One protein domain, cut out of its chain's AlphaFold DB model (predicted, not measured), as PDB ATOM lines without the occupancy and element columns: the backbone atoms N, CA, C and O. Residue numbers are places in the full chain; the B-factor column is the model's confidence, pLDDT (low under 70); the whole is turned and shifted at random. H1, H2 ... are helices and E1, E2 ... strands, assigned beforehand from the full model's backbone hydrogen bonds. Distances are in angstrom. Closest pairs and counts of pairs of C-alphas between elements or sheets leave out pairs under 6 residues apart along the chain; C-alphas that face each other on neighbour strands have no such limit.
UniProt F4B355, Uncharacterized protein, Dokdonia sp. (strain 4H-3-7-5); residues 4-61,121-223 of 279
ATOM      1  N   SER A   4     124.999 104.838  42.408       53.62
ATOM      2  CA  SER A   4     125.657 103.990  43.411       53.62
ATOM      3  C   SER A   4     124.821 103.793  44.685       53.62
ATOM      4  O   SER A   4     124.705 102.670  45.174       53.62
ATOM      5  N   SER A   5     124.164 104.843  45.195       53.72
ATOM      6  CA  SER A   5     123.275 104.714  46.360       53.72
ATOM      7  C   SER A   5     122.011 103.922  46.019       53.72
ATOM      8  O   SER A   5     121.522 103.159  46.844       53.72
ATOM      9  N   PHE A   6     121.520 104.054  44.782       62.22
ATOM     10  CA  PHE A   6     120.391 103.273  44.279       62.22
ATOM     11  C   PHE A   6     120.737 101.779  44.167       62.22
ATOM     12  O   PHE A   6     120.008 100.937  44.688       62.22
ATOM     13  N   LEU A   7     121.897 101.440  43.598       61.75
ATOM     14  CA  LEU A   7     122.374 100.056  43.511       61.75
ATOM     15  C   LEU A   7     122.639  99.443  44.892       61.75
ATOM     16  O   LEU A   7     122.237  98.309  45.138       61.75
ATOM     17  N   LYS A   8     123.231 100.197  45.829       58.53
ATOM     18  CA  LYS A   8     123.376  99.747  47.224       58.53
ATOM     19  C   LYS A   8     122.023  99.502  47.891       58.53
ATOM     20  O   LYS A   8     121.879  98.500  48.579       58.53
ATOM     21  N   SER A   9     121.025 100.361  47.658       55.12
ATOM     22  CA  SER A   9     119.676 100.160  48.204       55.12
ATOM     23  C   SER A   9     118.981  98.922  47.627       55.12
ATOM     24  O   SER A   9     118.311  98.206  48.366       55.12
ATOM     25  N   LEU A  10     119.205  98.610  46.345       53.31
ATOM     26  CA  LEU A  10     118.686  97.402  45.696       53.31
ATOM     27  C   LEU A  10     119.349  96.131  46.241       53.31
ATOM     28  O   LEU A  10     118.652  95.177  46.578       53.31
ATOM     29  N   VAL A  11     120.678  96.131  46.383       57.72
ATOM     30  CA  VAL A  11     121.429  94.996  46.945       57.72
ATOM     31  C   VAL A  11     121.058  94.769  48.415       57.72
ATOM     32  O   VAL A  11     120.804  93.635  48.807       57.72
ATOM     33  N   GLN A  12     120.930  95.838  49.206       52.78
ATOM     34  CA  GLN A  12     120.493  95.767  50.605       52.78
ATOM     35  C   GLN A  12     119.046  95.259  50.737       52.78
ATOM     36  O   GLN A  12     118.729  94.491  51.650       52.78
ATOM     37  N   SER A  13     118.162  95.659  49.817       54.59
ATOM     38  CA  SER A  13     116.781  95.167  49.766       54.59
ATOM     39  C   SER A  13     116.705  93.688  49.374       54.59
ATOM     40  O   SER A  13     115.773  93.012  49.797       54.59
ATOM     41  N   ALA A  14     117.670  93.180  48.601       50.88
ATOM     42  CA  ALA A  14     117.761  91.772  48.212       50.88
ATOM     43  C   ALA A  14     118.401  90.874  49.291       50.88
ATOM     44  O   ALA A  14     118.174  89.669  49.289       50.88
ATOM     45  N   SER A  15     119.185  91.441  50.216       51.22
ATOM     46  CA  SER A  15     119.920  90.696  51.251       51.22
ATOM     47  C   SER A  15     119.266  90.708  52.636       51.22
ATOM     48  O   SER A  15     119.827  90.158  53.582       51.22
ATOM     49  N   THR A  16     118.122  91.373  52.802       57.06
ATOM     50  CA  THR A  16     117.409  91.371  54.086       57.06
ATOM     51  C   THR A  16     116.664  90.040  54.219       57.06
ATOM     52  O   THR A  16     115.893  89.720  53.312       57.06
ATOM     53  N   PRO A  17     116.868  89.256  55.297       59.25
ATOM     54  CA  PRO A  17     116.140  88.007  55.487       59.25
ATOM     55  C   PRO A  17     114.638  88.277  55.389       59.25
ATOM     56  O   PRO A  17     114.121  89.226  55.991       59.25
ATOM     57  N   VAL A  18     113.958  87.475  54.566       71.75
ATOM     58  CA  VAL A  18     112.512  87.571  54.370       71.75
ATOM     59  C   VAL A  18     111.867  87.296  55.721       71.75
ATOM     60  O   VAL A  18     111.979  86.200  56.260       71.75
ATOM     61  N   PHE A  19     111.263  88.329  56.298       83.94
ATOM     62  CA  PHE A  19     110.514  88.200  57.537       83.94
ATOM     63  C   PHE A  19     109.300  87.309  57.282       83.94
ATOM     64  O   PHE A  19     108.520  87.619  56.380       83.94
ATOM     65  N   ASP A  20     109.158  86.237  58.058       87.75
ATOM     66  CA  ASP A  20     108.027  85.317  57.969       87.75
ATOM     67  C   ASP A  20     106.852  85.834  58.821       87.75
ATOM     68  O   ASP A  20     106.954  85.843  60.050       87.75
ATOM     69  N   PRO A  21     105.729  86.268  58.218       88.94
ATOM     70  CA  PRO A  21     104.571  86.751  58.966       88.94
ATOM     71  C   PRO A  21     103.817  85.654  59.722       88.94
ATOM     72  O   PRO A  21     102.995  85.979  60.582       88.94
ATOM     73  N   ALA A  22     104.073  84.375  59.418       89.19
ATOM     74  CA  ALA A  22     103.397  83.253  60.060       89.19
ATOM     75  C   ALA A  22     103.635  83.212  61.577       89.19
ATOM     76  O   ALA A  22     102.794  82.690  62.302       89.19
ATOM     77  N   VAL A  23     104.706  83.850  62.069       89.56
ATOM     78  CA  VAL A  23     105.008  83.998  63.505       89.56
ATOM     79  C   VAL A  23     103.860  84.609  64.315       89.56
ATOM     80  O   VAL A  23     103.752  84.356  65.510       89.56
ATOM     81  N   PHE A  24     102.979  85.390  63.682       90.81
ATOM     82  CA  PHE A  24     101.835  86.009  64.355       90.81
ATOM     83  C   PHE A  24     100.573  85.138  64.370       90.81
ATOM     84  O   PHE A  24      99.583  85.546  64.972       90.81
ATOM     85  N   ASN A  25     100.584  83.973  63.707       89.50
ATOM     86  CA  ASN A  25      99.452  83.043  63.611       89.50
ATOM     87  C   ASN A  25      98.124  83.715  63.200       89.50
ATOM     88  O   ASN A  25      97.053  83.345  63.673       89.50
ATOM     89  N   HIS A  26      98.186  84.726  62.326       90.38
ATOM     90  CA  HIS A  26      97.028  85.527  61.935       90.38
ATOM     91  C   HIS A  26      96.980  85.714  60.415       90.38
ATOM     92  O   HIS A  26      97.918  86.241  59.820       90.38
ATOM     93  N   GLU A  27      95.861  85.357  59.773       92.62
ATOM     94  CA  GLU A  27      95.711  85.416  58.307       92.62
ATOM     95  C   GLU A  27      95.997  86.822  57.753       92.62
ATOM     96  O   GLU A  27      96.719  86.989  56.769       92.62
ATOM     97  N   LEU A  28      95.483  87.855  58.429       93.56
ATOM     98  CA  LEU A  28      95.731  89.246  58.050       93.56
ATOM     99  C   LEU A  28      97.215  89.646  58.113       93.56
ATOM    100  O   LEU A  28      97.662  90.428  57.274       93.56
ATOM    101  N   ALA A  29      98.000  89.097  59.046       92.75
ATOM    102  CA  ALA A  29      99.432  89.377  59.120       92.75
ATOM    103  C   ALA A  29     100.166  88.843  57.880       92.75
ATOM    104  O   ALA A  29     101.038  89.531  57.347       92.75
ATOM    105  N   SER A  30      99.753  87.678  57.367       91.44
ATOM    106  CA  SER A  30     100.278  87.071  56.135       91.44
ATOM    107  C   SER A  30      99.878  87.824  54.865       91.44
ATOM    108  O   SER A  30     100.652  87.870  53.912       91.44
ATOM    109  N   LYS A  31      98.694  88.451  54.843       92.44
ATOM    110  CA  LYS A  31      98.251  89.324  53.734       92.44
ATOM    111  C   LYS A  31      98.955  90.685  53.729       92.44
ATOM    112  O   LYS A  31      99.003  91.364  52.706       92.44
ATOM    113  N   THR A  32      99.490  91.097  54.875       92.69
ATOM    114  CA  THR A  32     100.067  92.424  55.079       92.69
ATOM    115  C   THR A  32     101.528  92.478  54.629       92.69
ATOM    116  O   THR A  32     102.335  91.607  54.932       92.69
ATOM    117  N   SER A  33     101.913  93.556  53.946       91.31
ATOM    118  CA  SER A  33     103.318  93.810  53.596       91.31
ATOM    119  C   SER A  33     104.153  94.211  54.827       91.31
ATOM    120  O   SER A  33     103.751  95.069  55.614       91.31
ATOM    121  N   TRP A  34     105.356  93.638  54.961       90.38
ATOM    122  CA  TRP A  34     106.294  93.871  56.077       90.38
ATOM    123  C   TRP A  34     107.520  94.713  55.695       90.38
ATOM    124  O   TRP A  34     108.542  94.697  56.391       90.38
ATOM    125  N   SER A  35     107.441  95.454  54.589       85.25
ATOM    126  CA  SER A  35     108.451  96.438  54.187       85.25
ATOM    127  C   SER A  35     108.034  97.859  54.601       85.25
ATOM    128  O   SER A  35     106.835  98.163  54.592       85.25
ATOM    129  N   PRO A  36     108.978  98.756  54.937       78.19
ATOM    130  CA  PRO A  36     108.669 100.166  55.194       78.19
ATOM    131  C   PRO A  36     107.957 100.819  53.999       78.19
ATOM    132  O   PRO A  36     108.292 100.535  52.846       78.19
ATOM    133  N   LYS A  37     106.950 101.674  54.247       68.12
ATOM    134  CA  LYS A  37     106.107 102.244  53.169       68.12
ATOM    135  C   LYS A  37     106.776 103.394  52.407       68.12
ATOM    136  O   LYS A  37     106.469 103.613  51.238       68.12
ATOM    137  N   ALA A  38     107.650 104.157  53.054       61.22
ATOM    138  CA  ALA A  38     108.369 105.261  52.425       61.22
ATOM    139  C   ALA A  38     109.663 105.530  53.185       61.22
ATOM    140  O   ALA A  38     109.604 105.708  54.398       61.22
ATOM    141  N   GLY A  39     110.779 105.599  52.458       55.16
ATOM    142  CA  GLY A  39     112.086 105.837  53.053       55.16
ATOM    143  C   GLY A  39     112.214 107.225  53.686       55.16
ATOM    144  O   GLY A  39     111.719 108.210  53.130       55.16
ATOM    145  N   GLY A  40     112.925 107.313  54.808       57.72
ATOM    146  CA  GLY A  40     113.265 108.569  55.473       57.72
ATOM    147  C   GLY A  40     112.378 108.879  56.675       57.72
ATOM    148  O   GLY A  40     111.496 109.743  56.609       57.72
ATOM    149  N   GLY A  41     112.673 108.214  57.789       60.66
ATOM    150  CA  GLY A  41     112.211 108.615  59.114       60.66
ATOM    151  C   GLY A  41     113.016 109.783  59.687       60.66
ATOM    152  O   GLY A  41     113.955 110.287  59.075       60.66
ATOM    153  N   ALA A  42     112.642 110.251  60.874       63.25
ATOM    154  CA  ALA A  42     113.472 111.181  61.639       63.25
ATOM    155  C   ALA A  42     114.240 110.409  62.713       63.25
ATOM    156  O   ALA A  42     113.675 109.544  63.382       63.25
ATOM    157  N   ASN A  43     115.497 110.778  62.955       66.44
ATOM    158  CA  ASN A  43     116.300 110.208  64.043       66.44
ATOM    159  C   ASN A  43     115.897 110.722  65.442       66.44
ATOM    160  O   ASN A  43     116.518 110.350  66.427       66.44
ATOM    161  N   PHE A  44     114.871 111.573  65.544       69.88
ATOM    162  CA  PHE A  44     114.358 112.115  66.802       69.88
ATOM    163  C   PHE A  44     112.839 111.951  66.901       69.88
ATOM    164  O   PHE A  44     112.137 111.798  65.898       69.88
ATOM    165  N   LYS A  45     112.305 112.036  68.124       74.69
ATOM    166  CA  LYS A  45     110.860 111.992  68.386       74.69
ATOM    167  C   LYS A  45     110.151 113.185  67.743       74.69
ATOM    168  O   LYS A  45     110.288 114.315  68.208       74.69
ATOM    169  N   THR A  46     109.375 112.952  66.682       72.12
ATOM    170  CA  THR A  46     108.641 114.012  65.958       72.12
ATOM    171  C   THR A  46     107.278 114.322  66.576       72.12
ATOM    172  O   THR A  46     106.818 115.468  66.546       72.12
ATOM    173  N   LYS A  47     106.630 113.308  67.155       83.50
ATOM    174  CA  LYS A  47     105.313 113.401  67.781       83.50
ATOM    175  C   LYS A  47     105.285 112.639  69.102       83.50
ATOM    176  O   LYS A  47     106.056 111.709  69.299       83.50
ATOM    177  N   THR A  48     104.391 113.056  69.987       86.62
ATOM    178  CA  THR A  48     104.114 112.394  71.265       86.62
ATOM    179  C   THR A  48     102.644 112.015  71.295       86.62
ATOM    180  O   THR A  48     101.806 112.876  71.008       86.62
ATOM    181  N   LEU A  49     102.352 110.755  71.623       91.75
ATOM    182  CA  LEU A  49     101.003 110.298  71.923       91.75
ATOM    183  C   LEU A  49     100.555 110.876  73.271       91.75
ATOM    184  O   LEU A  49     101.293 110.853  74.252       91.75
ATOM    185  N   GLU A  50      99.358 111.439  73.300       91.50
ATOM    186  CA  GLU A  50      98.726 112.033  74.469       91.50
ATOM    187  C   GLU A  50      97.354 111.394  74.660       91.50
ATOM    188  O   GLU A  50      96.545 111.355  73.729       91.50
ATOM    189  N   VAL A  51      97.094 110.915  75.875       91.06
ATOM    190  CA  VAL A  51      95.759 110.506  76.307       91.06
ATOM    191  C   VAL A  51      94.997 111.778  76.663       91.06
ATOM    192  O   VAL A  51      95.289 112.416  77.670       91.06
ATOM    193  N   VAL A  52      94.075 112.200  75.797       89.88
ATOM    194  CA  VAL A  52      93.259 113.407  76.019       89.88
ATOM    195  C   VAL A  52      92.085 113.079  76.943       89.88
ATOM    196  O   VAL A  52      91.721 113.884  77.794       89.88
ATOM    197  N   SER A  53      91.492 111.898  76.761       90.25
ATOM    198  CA  SER A  53      90.448 111.316  77.612       90.25
ATOM    199  C   SER A  53      90.344 109.810  77.338       90.25
ATOM    200  O   SER A  53      90.946 109.324  76.380       90.25
ATOM    201  N   ASP A  54      89.502 109.090  78.080       90.31
ATOM    202  CA  ASP A  54      89.209 107.665  77.825       90.31
ATOM    203  C   ASP A  54      88.655 107.398  76.412       90.31
ATOM    204  O   ASP A  54      88.748 106.287  75.886       90.31
ATOM    205  N   ASN A  55      88.101 108.435  75.777       92.81
ATOM    206  CA  ASN A  55      87.542 108.381  74.432       92.81
ATOM    207  C   ASN A  55      88.432 109.021  73.370       92.81
ATOM    208  O   ASN A  55      88.057 108.997  72.199       92.81
ATOM    209  N   GLU A  56      89.580 109.601  73.728       92.50
ATOM    210  CA  GLU A  56      90.433 110.263  72.749       92.50
ATOM    211  C   GLU A  56      91.930 110.102  73.028       92.50
ATOM    212  O   GLU A  56      92.455 110.581  74.034       92.50
ATOM    213  N   LEU A  57      92.630 109.542  72.038       94.50
ATOM    214  CA  LEU A  57      94.083 109.607  71.918       94.50
ATOM    215  C   LEU A  57      94.485 110.584  70.821       94.50
ATOM    216  O   LEU A  57      93.878 110.615  69.748       94.50
ATOM    217  N   ARG A  58      95.550 111.356  71.052       92.75
ATOM    218  CA  ARG A  58      96.025 112.353  70.094       92.75
ATOM    219  C   ARG A  58      97.542 112.402  70.008       92.75
ATOM    220  O   ARG A  58      98.234 112.536  71.005       92.75
ATOM    221  N   TYR A  59      98.072 112.412  68.793       91.06
ATOM    222  CA  TYR A  59      99.453 112.796  68.542       91.06
ATOM    223  C   TYR A  59      99.586 114.311  68.404       91.06
ATOM    224  O   TYR A  59      98.979 114.931  67.519       91.06
ATOM    225  N   LYS A  60     100.475 114.893  69.211       86.31
ATOM    226  CA  LYS A  60     100.926 116.288  69.095       86.31
ATOM    227  C   LYS A  60     102.391 116.370  68.685       86.31
ATOM    228  O   LYS A  60     103.150 115.424  68.873       86.31
ATOM    229  N   ALA A  61     102.794 117.512  68.126       82.62
ATOM    230  CA  ALA A  61     104.206 117.801  67.877       82.62
ATOM    231  C   ALA A  61     105.009 117.669  69.180       82.62
ATOM    232  O   ALA A  61     104.585 118.196  70.215       82.62
ATOM    233  N   THR A 121      96.957 114.108  64.726       91.06
ATOM    234  CA  THR A 121      96.409 112.771  64.477       91.06
ATOM    235  C   THR A 121      95.630 112.357  65.709       91.06
ATOM    236  O   THR A 121      96.176 112.458  66.800       91.06
ATOM    237  N   SER A 122      94.372 111.966  65.558       93.00
ATOM    238  CA  SER A 122      93.477 111.659  66.672       93.00
ATOM    239  C   SER A 122      92.696 110.381  66.413       93.00
ATOM    240  O   SER A 122      92.254 110.137  65.292       93.00
ATOM    241  N   PHE A 123      92.495 109.609  67.472       94.75
ATOM    242  CA  PHE A 123      91.613 108.453  67.527       94.75
ATOM    243  C   PHE A 123      90.517 108.795  68.528       94.75
ATOM    244  O   PHE A 123      90.826 109.003  69.699       94.75
ATOM    245  N   ASN A 124      89.267 108.914  68.080       93.62
ATOM    246  CA  ASN A 124      88.176 109.390  68.926       93.62
ATOM    247  C   ASN A 124      87.007 108.393  68.933       93.62
ATOM    248  O   ASN A 124      86.268 108.291  67.955       93.62
ATOM    249  N   LYS A 125      86.817 107.687  70.055       92.31
ATOM    250  CA  LYS A 125      85.740 106.702  70.259       92.31
ATOM    251  C   LYS A 125      84.352 107.326  70.288       92.31
ATOM    252  O   LYS A 125      83.419 106.706  69.797       92.31
ATOM    253  N   SER A 126      84.209 108.545  70.811       90.06
ATOM    254  CA  SER A 126      82.908 109.228  70.862       90.06
ATOM    255  C   SER A 126      82.365 109.529  69.467       90.06
ATOM    256  O   SER A 126      81.167 109.431  69.236       90.06
ATOM    257  N   THR A 127      83.247 109.884  68.531       88.81
ATOM    258  CA  THR A 127      82.886 110.066  67.117       88.81
ATOM    259  C   THR A 127      82.913 108.753  66.336       88.81
ATOM    260  O   THR A 127      82.209 108.634  65.340       88.81
ATOM    261  N   GLY A 128      83.721 107.780  66.766       91.75
ATOM    262  CA  GLY A 128      83.972 106.534  66.045       91.75
ATOM    263  C   GLY A 128      85.004 106.657  64.921       91.75
ATOM    264  O   GLY A 128      85.112 105.735  64.117       91.75
ATOM    265  N   TYR A 129      85.775 107.753  64.849       92.19
ATOM    266  CA  TYR A 129      86.698 108.031  63.740       92.19
ATOM    267  C   TYR A 129      88.159 108.208  64.163       92.19
ATOM    268  O   TYR A 129      88.500 108.752  65.219       92.19
ATOM    269  N   PHE A 130      89.033 107.786  63.255       93.69
ATOM    270  CA  PHE A 130      90.404 108.244  63.127       93.69
ATOM    271  C   PHE A 130      90.452 109.494  62.243       93.69
ATOM    272  O   PHE A 130      89.737 109.589  61.246       93.69
ATOM    273  N   TYR A 131      91.343 110.431  62.569       91.00
ATOM    274  CA  TYR A 131      91.588 111.630  61.771       91.00
ATOM    275  C   TYR A 131      93.074 112.008  61.761       91.00
ATOM    276  O   TYR A 131      93.722 112.031  62.808       91.00
ATOM    277  N   LYS A 132      93.621 112.386  60.599       89.25
ATOM    278  CA  LYS A 132      94.979 112.940  60.460       89.25
ATOM    279  C   LYS A 132      94.998 114.176  59.561       89.25
ATOM    280  O   LYS A 132      94.948 114.083  58.347       89.25
ATOM    281  N   GLY A 133      95.177 115.360  60.133       83.50
ATOM    282  CA  GLY A 133      95.169 116.586  59.337       83.50
ATOM    283  C   GLY A 133      95.364 117.860  60.145       83.50
ATOM    284  O   GLY A 133      95.770 117.834  61.306       83.50
ATOM    285  N   LYS A 134      95.110 119.005  59.513       70.44
ATOM    286  CA  LYS A 134      95.045 120.302  60.200       70.44
ATOM    287  C   LYS A 134      93.658 120.422  60.817       70.44
ATOM    288  O   LYS A 134      92.724 120.405  60.029       70.44
ATOM    289  N   LYS A 135      93.560 120.552  62.156       60.16
ATOM    290  CA  LYS A 135      92.322 120.745  62.955       60.16
ATOM    291  C   LYS A 135      91.052 120.729  62.099       60.16
ATOM    292  O   LYS A 135      90.774 121.719  61.419       60.16
ATOM    293  N   GLN A 136      90.299 119.632  62.165       53.47
ATOM    294  CA  GLN A 136      89.003 119.526  61.508       53.47
ATOM    295  C   GLN A 136      88.158 120.734  61.940       53.47
ATOM    296  O   GLN A 136      87.827 120.889  63.116       53.47
ATOM    297  N   GLN A 137      87.879 121.652  61.012       46.34
ATOM    298  CA  GLN A 137      86.778 122.580  61.224       46.34
ATOM    299  C   GLN A 137      85.537 121.697  61.210       46.34
ATOM    300  O   GLN A 137      85.278 121.045  60.199       46.34
ATOM    301  N   VAL A 138      84.824 121.626  62.333       50.12
ATOM    302  CA  VAL A 138      83.529 120.948  62.426       50.12
ATOM    303  C   VAL A 138      82.569 121.718  61.519       50.12
ATOM    304  O   VAL A 138      81.916 122.664  61.942       50.12
ATOM    305  N   LYS A 139      82.583 121.405  60.221       49.94
ATOM    306  CA  LYS A 139      81.743 122.060  59.208       49.94
ATOM    307  C   LYS A 139      80.394 121.366  59.048       49.94
ATOM    308  O   LYS A 139      79.536 121.871  58.337       49.94
ATOM    309  N   SER A 140      80.216 120.208  59.676       53.69
ATOM    310  CA  SER A 140      79.078 119.330  59.455       53.69
ATOM    311  C   SER A 140      78.923 118.374  60.642       53.69
ATOM    312  O   SER A 140      79.918 117.956  61.234       53.69
ATOM    313  N   LEU A 141      77.674 118.036  60.981       59.97
ATOM    314  CA  LEU A 141      77.315 116.995  61.958       59.97
ATOM    315  C   LEU A 141      77.677 115.579  61.463       59.97
ATOM    316  O   LEU A 141      77.649 114.626  62.233       59.97
ATOM    317  N   THR A 142      78.011 115.445  60.180       59.25
ATOM    318  CA  THR A 142      78.475 114.220  59.529       59.25
ATOM    319  C   THR A 142      79.970 114.318  59.229       59.25
ATOM    320  O   THR A 142      80.421 115.255  58.562       59.25
ATOM    321  N   VAL A 143      80.738 113.339  59.710       65.25
ATOM    322  CA  VAL A 143      82.153 113.170  59.360       65.25
ATOM    323  C   VAL A 143      82.221 112.537  57.972       65.25
ATOM    324  O   VAL A 143      81.693 111.449  57.760       65.25
ATOM    325  N   THR A 144      82.835 113.224  57.012       69.75
ATOM    326  CA  THR A 144      83.091 112.673  55.676       69.75
ATOM    327  C   THR A 144      84.353 111.824  55.711       69.75
ATOM    328  O   THR A 144      85.412 112.328  56.094       69.75
ATOM    329  N   GLU A 145      84.250 110.561  55.305       74.25
ATOM    330  CA  GLU A 145      85.416 109.695  55.138       74.25
ATOM    331  C   GLU A 145      86.265 110.164  53.949       74.25
ATOM    332  O   GLU A 145      85.748 110.506  52.884       74.25
ATOM    333  N   ASP A 146      87.580 110.205  54.141       82.56
ATOM    334  CA  ASP A 146      88.562 110.554  53.119       82.56
ATOM    335  C   ASP A 146      89.879 109.799  53.359       82.56
ATOM    336  O   ASP A 146      90.000 108.979  54.269       82.56
ATOM    337  N   ALA A 147      90.909 110.079  52.553       81.06
ATOM    338  CA  ALA A 147      92.212 109.421  52.672       81.06
ATOM    339  C   ALA A 147      92.885 109.586  54.052       81.06
ATOM    340  O   ALA A 147      93.865 108.899  54.342       81.06
ATOM    341  N   HIS A 148      92.406 110.502  54.893       86.69
ATOM    342  CA  HIS A 148      92.948 110.803  56.209       86.69
ATOM    343  C   HIS A 148      91.912 110.723  57.340       86.69
ATOM    344  O   HIS A 148      92.251 111.047  58.484       86.69
ATOM    345  N   THR A 149      90.690 110.281  57.035       89.62
ATOM    346  CA  THR A 149      89.555 110.202  57.956       89.62
ATOM    347  C   THR A 149      88.771 108.928  57.677       89.62
ATOM    348  O   THR A 149      88.178 108.790  56.615       89.62
ATOM    349  N   PHE A 150      88.747 107.996  58.621       90.44
ATOM    350  CA  PHE A 150      88.030 106.725  58.472       90.44
ATOM    351  C   PHE A 150      87.619 106.192  59.838       90.44
ATOM    352  O   PHE A 150      88.141 106.627  60.867       90.44
ATOM    353  N   LYS A 151      86.646 105.283  59.866       93.56
ATOM    354  CA  LYS A 151      86.115 104.748  61.122       93.56
ATOM    355  C   LYS A 151      87.160 103.931  61.878       93.56
ATOM    356  O   LYS A 151      87.989 103.259  61.277       93.56
ATOM    357  N   LEU A 152      87.087 103.940  63.205       95.19
ATOM    358  CA  LEU A 152      87.965 103.122  64.044       95.19
ATOM    359  C   LEU A 152      87.722 101.622  63.835       95.19
ATOM    360  O   LEU A 152      88.674 100.853  63.846       95.19
ATOM    361  N   GLU A 153      86.475 101.217  63.575       95.12
ATOM    362  CA  GLU A 153      86.087  99.809  63.383       95.12
ATOM    363  C   GLU A 153      86.728  99.136  62.157       95.12
ATOM    364  O   GLU A 153      86.787  97.904  62.081       95.12
ATOM    365  N   THR A 154      87.200  99.921  61.180       95.25
ATOM    366  CA  THR A 154      87.875  99.386  59.988       95.25
ATOM    367  C   THR A 154      89.329  99.025  60.269       95.25
ATOM    368  O   THR A 154      89.916  98.255  59.510       95.25
ATOM    369  N   ILE A 155      89.902  99.532  61.365       96.50
ATOM    370  CA  ILE A 155      91.253  99.207  61.809       96.50
ATOM    371  C   ILE A 155      91.212  97.834  62.481       96.50
ATOM    372  O   ILE A 155      90.496  97.637  63.460       96.50
ATOM    373  N   LYS A 156      91.979  96.880  61.954       96.88
ATOM    374  CA  LYS A 156      91.973  95.478  62.402       96.88
ATOM    375  C   LYS A 156      93.214  95.077  63.183       96.88
ATOM    376  O   LYS A 156      93.143  94.178  64.010       96.88
ATOM    377  N   ALA A 157      94.334  95.749  62.943       97.06
ATOM    378  CA  ALA A 157      95.557  95.556  63.709       97.06
ATOM    379  C   ALA A 157      96.449  96.800  63.651       97.06
ATOM    380  O   ALA A 157      96.273  97.691  62.811       97.06
ATOM    381  N   LEU A 158      97.440  96.829  64.533       97.25
ATOM    382  CA  LEU A 158      98.592  97.714  64.455       97.25
ATOM    383  C   LEU A 158      99.816  96.916  64.012       97.25
ATOM    384  O   LEU A 158      99.974  95.743  64.342       97.25
ATOM    385  N   GLN A 159     100.716  97.575  63.295       96.25
ATOM    386  CA  GLN A 159     101.987  97.000  62.873       96.25
ATOM    387  C   GLN A 159     103.123  97.948  63.230       96.25
ATOM    388  O   GLN A 159     103.078  99.127  62.872       96.25
ATOM    389  N   ILE A 160     104.159  97.412  63.872       94.88
ATOM    390  CA  ILE A 160     105.404  98.117  64.166       94.88
ATOM    391  C   ILE A 160     106.486  97.630  63.206       94.88
ATOM    392  O   ILE A 160     106.780  96.430  63.158       94.88
ATOM    393  N   LEU A 161     107.098  98.552  62.460       92.06
ATOM    394  CA  LEU A 161     108.187  98.242  61.533       92.06
ATOM    395  C   LEU A 161     109.447  99.064  61.831       92.06
ATOM    396  O   LEU A 161     109.353 100.285  61.960       92.06
ATOM    397  N   PRO A 162     110.634  98.430  61.876       88.69
ATOM    398  CA  PRO A 162     111.903  99.131  61.799       88.69
ATOM    399  C   PRO A 162     112.243  99.470  60.340       88.69
ATOM    400  O   PRO A 162     112.078  98.653  59.429       88.69
ATOM    401  N   GLU A 163     112.805 100.651  60.130       82.06
ATOM    402  CA  GLU A 163     113.421 101.082  58.883       82.06
ATOM    403  C   GLU A 163     114.867 101.486  59.168       82.06
ATOM    404  O   GLU A 163     115.135 102.397  59.951       82.06
ATOM    405  N   ARG A 164     115.826 100.819  58.519       78.44
ATOM    406  CA  ARG A 164     117.225 101.238  58.588       78.44
ATOM    407  C   ARG A 164     117.467 102.344  57.567       78.44
ATOM    408  O   ARG A 164     117.487 102.088  56.367       78.44
ATOM    409  N   VAL A 165     117.715 103.553  58.052       71.50
ATOM    410  CA  VAL A 165     118.118 104.693  57.233       71.50
ATOM    411  C   VAL A 165     119.641 104.767  57.237       71.50
ATOM    412  O   VAL A 165     120.258 105.062  58.258       71.50
ATOM    413  N   SER A 166     120.268 104.494  56.093       69.06
ATOM    414  CA  SER A 166     121.723 104.587  55.914       69.06
ATOM    415  C   SER A 166     122.090 105.712  54.949       69.06
ATOM    416  O   SER A 166     121.610 105.734  53.816       69.06
ATOM    417  N   GLY A 167     122.974 106.609  55.379       62.78
ATOM    418  CA  GLY A 167     123.677 107.566  54.526       62.78
ATOM    419  C   GLY A 167     125.175 107.264  54.454       62.78
ATOM    420  O   GLY A 167     125.670 106.347  55.105       62.78
ATOM    421  N   ASP A 168     125.918 108.073  53.696       62.41
ATOM    422  CA  ASP A 168     127.355 107.852  53.455       62.41
ATOM    423  C   ASP A 168     128.230 107.961  54.721       62.41
ATOM    424  O   ASP A 168     129.366 107.493  54.722       62.41
ATOM    425  N   LYS A 169     127.727 108.595  55.794       68.00
ATOM    426  CA  LYS A 169     128.487 108.891  57.028       68.00
ATOM    427  C   LYS A 169     127.822 108.422  58.324       68.00
ATOM    428  O   LYS A 169     128.453 108.476  59.374       68.00
ATOM    429  N   SER A 170     126.559 108.008  58.280       66.00
ATOM    430  CA  SER A 170     125.828 107.541  59.458       66.00
ATOM    431  C   SER A 170     124.662 106.648  59.055       66.00
ATOM    432  O   SER A 170     124.120 106.757  57.954       66.00
ATOM    433  N   SER A 171     124.261 105.766  59.965       73.94
ATOM    434  CA  SER A 171     123.025 105.002  59.850       73.94
ATOM    435  C   SER A 171     122.256 105.085  61.156       73.94
ATOM    436  O   SER A 171     122.871 105.029  62.216       73.94
ATOM    437  N   TYR A 172     120.937 105.175  61.079       75.81
ATOM    438  CA  TYR A 172     120.050 105.061  62.230       75.81
ATOM    439  C   TYR A 172     118.850 104.193  61.865       75.81
ATOM    440  O   TYR A 172     118.538 104.011  60.687       75.81
ATOM    441  N   THR A 173     118.183 103.650  62.874       81.06
ATOM    442  CA  THR A 173     116.925 102.929  62.688       81.06
ATOM    443  C   THR A 173     115.785 103.847  63.104       81.06
ATOM    444  O   THR A 173     115.771 104.347  64.228       81.06
ATOM    445  N   SER A 174     114.850 104.104  62.196       84.00
ATOM    446  CA  SER A 174     113.555 104.692  62.524       84.00
ATOM    447  C   SER A 174     112.515 103.596  62.707       84.00
ATOM    448  O   SER A 174     112.673 102.480  62.213       84.00
ATOM    449  N   TYR A 175     111.457 103.907  63.443       88.44
ATOM    450  CA  TYR A 175     110.392 102.967  63.748       88.44
ATOM    451  C   TYR A 175     109.058 103.601  63.381       88.44
ATOM    452  O   TYR A 175     108.788 104.741  63.767       88.44
ATOM    453  N   GLU A 176     108.226 102.871  62.641       91.62
ATOM    454  CA  GLU A 176     106.905 103.324  62.208       91.62
ATOM    455  C   GLU A 176     105.783 102.476  62.813       91.62
ATOM    456  O   GLU A 176     105.912 101.259  62.952       91.62
ATOM    457  N   ILE A 177     104.665 103.136  63.136       94.12
ATOM    458  CA  ILE A 177     103.389 102.480  63.451       94.12
ATOM    459  C   ILE A 177     102.456 102.648  62.257       94.12
ATOM    460  O   ILE A 177     102.185 103.771  61.805       94.12
ATOM    461  N   ASN A 178     101.922 101.527  61.791       95.62
ATOM    462  CA  ASN A 178     100.916 101.465  60.746       95.62
ATOM    463  C   ASN A 178      99.598 100.908  61.293       95.62
ATOM    464  O   ASN A 178      99.592  99.990  62.110       95.62
ATOM    465  N   LEU A 179      98.491 101.451  60.795       96.38
ATOM    466  CA  LEU A 179      97.162 100.854  60.908       96.38
ATOM    467  C   LEU A 179      96.994  99.841  59.785       96.38
ATOM    468  O   LEU A 179      97.366 100.147  58.649       96.38
ATOM    469  N   ILE A 180      96.433  98.679  60.102       96.81
ATOM    470  CA  ILE A 180      96.154  97.602  59.154       96.81
ATOM    471  C   ILE A 180      94.642  97.461  58.996       96.81
ATOM    472  O   ILE A 180      93.923  97.415  59.996       96.81
ATOM    473  N   PHE A 181      94.170  97.390  57.754       96.12
ATOM    474  CA  PHE A 181      92.758  97.187  57.415       96.12
ATOM    475  C   PHE A 181      92.496  95.744  56.980       96.12
ATOM    476  O   PHE A 181      93.435  94.997  56.743       96.12
ATOM    477  N   GLU A 182      91.223  95.364  56.853       95.25
ATOM    478  CA  GLU A 182      90.767  94.005  56.502       95.25
ATOM    479  C   GLU A 182      91.424  93.422  55.235       95.25
ATOM    480  O   GLU A 182      91.690  92.226  55.145       95.25
ATOM    481  N   ASP A 183      91.723  94.270  54.251       93.75
ATOM    482  CA  ASP A 183      92.353  93.884  52.984       93.75
ATOM    483  C   ASP A 183      93.889  93.755  53.070       93.75
ATOM    484  O   ASP A 183      94.546  93.474  52.069       93.75
ATOM    485  N   GLY A 184      94.478  93.972  54.250       93.38
ATOM    486  CA  GLY A 184      95.927  94.003  54.471       93.38
ATOM    487  C   GLY A 184      96.589  95.317  54.043       93.38
ATOM    488  O   GLY A 184      97.815  95.459  54.141       93.38
ATOM    489  N   SER A 185      95.812  96.302  53.576       94.12
ATOM    490  CA  SER A 185      96.332  97.632  53.283       94.12
ATOM    491  C   SER A 185      96.751  98.351  54.568       94.12
ATOM    492  O   SER A 185      96.348  98.006  55.683       94.12
ATOM    493  N   ARG A 186      97.634  99.347  54.415       94.00
ATOM    494  CA  ARG A 186      98.321  99.995  55.539       94.00
ATOM    495  C   ARG A 186      98.253 101.506  55.496       94.00
ATOM    496  O   ARG A 186      98.515 102.112  54.447       94.00
ATOM    497  N   TYR A 187      98.057 102.123  56.657       93.00
ATOM    498  CA  TYR A 187      98.111 103.572  56.832       93.00
ATOM    499  C   TYR A 187      99.128 103.996  57.898       93.00
ATOM    500  O   TYR A 187      98.999 103.645  59.067       93.00
ATOM    501  N   LYS A 188     100.122 104.807  57.506       92.12
ATOM    502  CA  LYS A 188     101.189 105.265  58.408       92.12
ATOM    503  C   LYS A 188     100.694 106.333  59.383       92.12
ATOM    504  O   LYS A 188     100.323 107.445  58.977       92.12
ATOM    505  N   VAL A 189     100.777 106.039  60.677       91.12
ATOM    506  CA  VAL A 189     100.371 106.941  61.765       91.12
ATOM    507  C   VAL A 189     101.512 107.881  62.123       91.12
ATOM    508  O   VAL A 189     101.400 109.097  61.921       91.12
ATOM    509  N   VAL A 190     102.621 107.313  62.589       88.12
ATOM    510  CA  VAL A 190     103.770 108.020  63.159       88.12
ATOM    511  C   VAL A 190     105.066 107.287  62.824       88.12
ATOM    512  O   VAL A 190     105.049 106.106  62.484       88.12
ATOM    513  N   ASP A 191     106.166 108.028  62.887       84.56
ATOM    514  CA  ASP A 191     107.523 107.574  62.609       84.56
ATOM    515  C   ASP A 191     108.499 108.380  63.486       84.56
ATOM    516  O   ASP A 191     108.430 109.623  63.503       84.56
ATOM    517  N   HIS A 192     109.356 107.693  64.250       79.69
ATOM    518  CA  HIS A 192     110.490 108.310  64.943       79.69
ATOM    519  C   HIS A 192     111.586 107.318  65.376       79.69
ATOM    520  O   HIS A 192     111.354 106.120  65.503       79.69
ATOM    521  N   GLY A 193     112.776 107.840  65.693       78.69
ATOM    522  CA  GLY A 193     113.971 107.060  66.055       78.69
ATOM    523  C   GLY A 193     113.991 106.367  67.427       78.69
ATOM    524  O   GLY A 193     114.899 105.586  67.677       78.69
ATOM    525  N   HIS A 194     113.033 106.612  68.331       82.25
ATOM    526  CA  HIS A 194     113.038 105.990  69.671       82.25
ATOM    527  C   HIS A 194     112.190 104.710  69.728       82.25
ATOM    528  O   HIS A 194     110.960 104.798  69.776       82.25
ATOM    529  N   ARG A 195     112.836 103.538  69.795       87.38
ATOM    530  CA  ARG A 195     112.173 102.219  69.812       87.38
ATOM    531  C   ARG A 195     111.172 102.072  70.956       87.38
ATOM    532  O   ARG A 195     109.990 101.857  70.704       87.38
ATOM    533  N   LYS A 196     111.635 102.261  72.198       87.81
ATOM    534  CA  LYS A 196     110.824 102.091  73.416       87.81
ATOM    535  C   LYS A 196     109.552 102.937  73.378       87.81
ATOM    536  O   LYS A 196     108.481 102.466  73.735       87.81
ATOM    537  N   SER A 197     109.652 104.171  72.876       87.44
ATOM    538  CA  SER A 197     108.488 105.053  72.746       87.44
ATOM    539  C   SER A 197     107.509 104.593  71.661       87.44
ATOM    540  O   SER A 197     106.321 104.820  71.838       87.44
ATOM    541  N   ILE A 198     107.958 103.965  70.565       90.62
ATOM    542  CA  ILE A 198     107.045 103.391  69.560       90.62
ATOM    543  C   ILE A 198     106.351 102.145  70.112       90.62
ATOM    544  O   ILE A 198     105.152 101.981  69.914       90.62
ATOM    545  N   GLU A 199     107.080 101.275  70.811       91.75
ATOM    546  CA  GLU A 199     106.494 100.072  71.413       91.75
ATOM    547  C   GLU A 199     105.444 100.446  72.472       91.75
ATOM    548  O   GLU A 199     104.340  99.908  72.456       91.75
ATOM    549  N   GLN A 200     105.730 101.442  73.318       92.56
ATOM    550  CA  GLN A 200     104.770 101.986  74.286       92.56
ATOM    551  C   GLN A 200     103.545 102.615  73.613       92.56
ATOM    552  O   GLN A 200     102.416 102.335  74.012       92.56
ATOM    553  N   ASP A 201     103.747 103.438  72.581       94.06
ATOM    554  CA  ASP A 201     102.645 104.035  71.827       94.06
ATOM    555  C   ASP A 201     101.747 102.954  71.200       94.06
ATOM    556  O   ASP A 201     100.523 103.074  71.230       94.06
ATOM    557  N   ALA A 202     102.338 101.886  70.653       94.56
ATOM    558  CA  ALA A 202     101.603 100.779  70.050       94.56
ATOM    559  C   ALA A 202     100.783  99.992  71.081       94.56
ATOM    560  O   ALA A 202      99.641  99.644  70.793       94.56
ATOM    561  N   VAL A 203     101.329  99.766  72.280       94.06
ATOM    562  CA  VAL A 203     100.609  99.164  73.416       94.06
ATOM    563  C   VAL A 203      99.398 100.016  73.796       94.06
ATOM    564  O   VAL A 203      98.278  99.518  73.806       94.06
ATOM    565  N   VAL A 204      99.592 101.321  74.014       94.94
ATOM    566  CA  VAL A 204      98.502 102.245  74.383       94.94
ATOM    567  C   VAL A 204      97.431 102.318  73.291       94.94
ATOM    568  O   VAL A 204      96.238 102.312  73.589       94.94
ATOM    569  N   LEU A 205      97.834 102.375  72.018       95.69
ATOM    570  CA  LEU A 205      96.899 102.378  70.891       95.69
ATOM    571  C   LEU A 205      96.139 101.056  70.770       95.69
ATOM    572  O   LEU A 205      94.943 101.079  70.495       95.69
ATOM    573  N   SER A 206      96.812  99.923  70.963       95.75
ATOM    574  CA  SER A 206      96.194  98.597  70.920       95.75
ATOM    575  C   SER A 206      95.174  98.434  72.041       95.75
ATOM    576  O   SER A 206      94.044  98.039  71.761       95.75
ATOM    577  N   ASP A 207      95.515  98.844  73.265       94.81
ATOM    578  CA  ASP A 207      94.587  98.860  74.398       94.81
ATOM    579  C   ASP A 207      93.382  99.765  74.148       94.81
ATOM    580  O   ASP A 207      92.236  99.396  74.411       94.81
ATOM    581  N   PHE A 208      93.625 100.956  73.602       94.94
ATOM    582  CA  PHE A 208      92.556 101.887  73.279       94.94
ATOM    583  C   PHE A 208      91.633 101.331  72.193       94.94
ATOM    584  O   PHE A 208      90.419 101.428  72.330       94.94
ATOM    585  N   LEU A 209      92.170 100.752  71.123       95.19
ATOM    586  CA  LEU A 209      91.377 100.273  69.990       95.19
ATOM    587  C   LEU A 209      90.789  98.871  70.204       95.19
ATOM    588  O   LEU A 209      89.833  98.527  69.517       95.19
ATOM    589  N   GLY A 210      91.321  98.083  71.141       95.12
ATOM    590  CA  GLY A 210      90.905  96.698  71.361       95.12
ATOM    591  C   GLY A 210      91.332  95.751  70.233       95.12
ATOM    592  O   GLY A 210      90.605  94.817  69.913       95.12
ATOM    593  N   ILE A 211      92.477  96.010  69.594       95.38
ATOM    594  CA  ILE A 211      92.984  95.252  68.432       95.38
ATOM    595  C   ILE A 211      94.441  94.838  68.652       95.38
ATOM    596  O   ILE A 211      95.149  95.547  69.368       95.38
ATOM    597  N   PRO A 212      94.937  93.751  68.037       96.69
ATOM    598  CA  PRO A 212      96.323  93.322  68.211       96.69
ATOM    599  C   PRO A 212      97.332  94.328  67.640       96.69
ATOM    600  O   PRO A 212      97.074  94.991  66.634       96.69
ATOM    601  N   ALA A 213      98.517  94.388  68.247       96.56
ATOM    602  CA  ALA A 213      99.691  95.066  67.707       96.56
ATOM    603  C   ALA A 213     100.819  94.068  67.438       96.56
ATOM    604  O   ALA A 213     101.337  93.436  68.353       96.56
ATOM    605  N   TRP A 214     101.228  93.952  66.179       96.44
ATOM    606  CA  TRP A 214     102.302  93.058  65.762       96.44
ATOM    607  C   TRP A 214     103.642  93.789  65.686       96.44
ATOM    608  O   TRP A 214     103.769  94.815  65.007       96.44
ATOM    609  N   ASN A 215     104.666  93.236  66.332       94.69
ATOM    610  CA  ASN A 215     106.004  93.808  66.364       94.69
ATOM    611  C   ASN A 215     106.980  92.983  65.516       94.69
ATOM    612  O   ASN A 215     107.381  91.885  65.898       94.69
ATOM    613  N   LYS A 216     107.420  93.535  64.375       92.38
ATOM    614  CA  LYS A 216     108.392  92.869  63.489       92.38
ATOM    615  C   LYS A 216     109.754  92.645  64.155       92.38
ATOM    616  O   LYS A 216     110.458  91.711  63.796       92.38
ATOM    617  N   MET A 217     110.154  93.520  65.079       89.75
ATOM    618  CA  MET A 217     111.489  93.484  65.689       89.75
ATOM    619  C   MET A 217     111.651  92.311  66.647       89.75
ATOM    620  O   MET A 217     112.741  91.765  66.767       89.75
ATOM    621  N   THR A 218     110.573  91.960  67.341       90.06
ATOM    622  CA  THR A 218     110.549  90.928  68.383       90.06
ATOM    623  C   THR A 218     109.770  89.689  67.964       90.06
ATOM    624  O   THR A 218     109.779  88.710  68.697       90.06
ATOM    625  N   ALA A 219     109.077  89.732  66.819       90.25
ATOM    626  CA  ALA A 219     108.113  88.715  66.399       90.25
ATOM    627  C   ALA A 219     107.020  88.450  67.456       90.25
ATOM    628  O   ALA A 219     106.511  87.339  67.568       90.25
ATOM    629  N   THR A 220     106.647  89.474  68.232       90.88
ATOM    630  CA  THR A 220     105.614  89.362  69.270       90.88
ATOM    631  C   THR A 220     104.321  90.057  68.867       90.88
ATOM    632  O   THR A 220     104.329  91.091  68.192       90.88
ATOM    633  N   THR A 221     103.203  89.501  69.326       93.00
ATOM    634  CA  THR A 221     101.898  90.161  69.292       93.00
ATOM    635  C   THR A 221     101.579  90.687  70.679       93.00
ATOM    636  O   THR A 221     101.647  89.950  71.658       93.00
ATOM    637  N   TYR A 222     101.204  91.955  70.755       91.12
ATOM    638  CA  TYR A 222     100.554  92.517  71.922       91.12
ATOM    639  C   TYR A 222      99.037  92.488  71.714       91.12
ATOM    640  O   TYR A 222      98.548  92.895  70.659       91.12
ATOM    641  N   PHE A 223      98.305  92.005  72.715       85.75
ATOM    642  CA  PHE A 223      96.845  92.001  72.740       85.75
ATOM    643  C   PHE A 223      96.344  92.973  73.800       85.75
ATOM    644  O   PHE A 223      96.947  93.109  74.866       85.75
TER     645      PHE A 223
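What this domain is: This is residues 4 to 61 and 121 to 223 of the 279 residues of an uncharacterized protein of Dokdonia sp. (strain 4H-3-7-5) (UniProt F4B355). Two twisted sheets of five strands each stand like the walls of a V, nearest to each other where E8 meets E1 and E3, and the helix H4 lies inside the V, over one face of each. The long hairpin of E6 and E7 runs on beyond the V, and H1 lies away from the other elements at that end. The printed part has 161 residues with four named helices and ten named strands, in the order H1 H2 H3 E1 E2 E3 E4 E5 E6 E7 E8 H4 E9 E10, and its class is mixed, helices and strands. One sheet, in the order E8 E7 E6 E9 E10, is mixed, and the other, E1 E2 E3 E4 E5, is antiparallel. The whole is compact, with a radius of gyration of the C-alphas of 16.6 A, and only just elongated, spanning 53 by 35 by 27 A.

Where its parts are: Find C-alpha 155 at (91.253, 99.207, 61.809); from there E6, residues 155 to 166, runs 31.5 A. E7, residues 171 to 181, comes back over 31.4 A, and E8, residues 186 to 192, spans 17.5 A. Next look at C-alpha 195, at (112.173, 102.219, 69.812), where H4, residues 195 to 209, begins its 20.9 A. E9, residues 213 to 215, and E10, residues 220 to 222, complete this sheet. In the other sheet you will find E1, residues 47 to 53, 17.9 A long, E2, residues 56 to 61, 16.4 A long, E3, residues 121 to 124, E4, residues 129 to 133, and E5, residues 149 to 151. Go back to C-alpha 4 at (125.657, 103.990, 43.411) for H1, residues 4 to 14, 15.3 A long; H2, residues 21 to 24, and H3, residues 27 to 31, follow.

How they stand to each other: Start at the hairpin of E6 and E7, where N 163 and O 174 are 2.8 A apart, within hydrogen-bond range. E6, E7 and E8 form a meander, each strand the antiparallel neighbour of the one before; check N 187 and O 179, 2.9 A apart. On the other side of E6, E9 is parallel to it at 25 degrees, with N 160 and O 214 at 2.9 A, and E10 pairs with E9 through N 213 and O 222 at 2.8 A. E8, H4 and E9 make a split strand-helix-strand unit, two strands running the same way with a helix between them in the chain and E7 and E6 between them in the sheet; its crossover is right-handed. H4 is on this sheet at a height of 8.3 A, over E6 and along it at 10 degrees on the local plane. H4 is also on the sheet E1 E2 E3 E4 E5, at a height of 10.1 A over E1 and E2; the C-alphas of Leu 49 and Asp 201, the closest of E1 and H4, are 6.5 A apart. In that sheet look for N 50 and O 58 at 2.8 A, N 59 and O 121 at 2.8 A, N 122 and O 131 at 2.8 A, and N 130 and O 150 at 2.8 A; E3, E4 and E5 are a second meander. Between the sheets, the closest C-alphas of E1 and E8 are Lys 47 and Val 190, 7.3 A apart. H2 and H3 only graze the sheet E8 E7 E6 E9 E10, and touch only at the corner, at Pro 21 and Ser 30, whose C-alphas are 5.2 A apart. In H1, H3 and H4 every O i to N i+4 pair is within hydrogen-bond range; H2 is too short for one.

The domain as a whole: The two C-alphas farthest apart, Ser 4 and Leu 141, are 53.4 A from each other. Residues 62 to 120 are not printed, and C-alphas 61 and 121 are 9.9 A apart across that cut. The long links are H3 to E1 and E4 to E5. Mean pLDDT of the printed part is 82.7; look for values under 70 at residues 4 to 17, 37 to 44, 135 to 144 and 166 to 170.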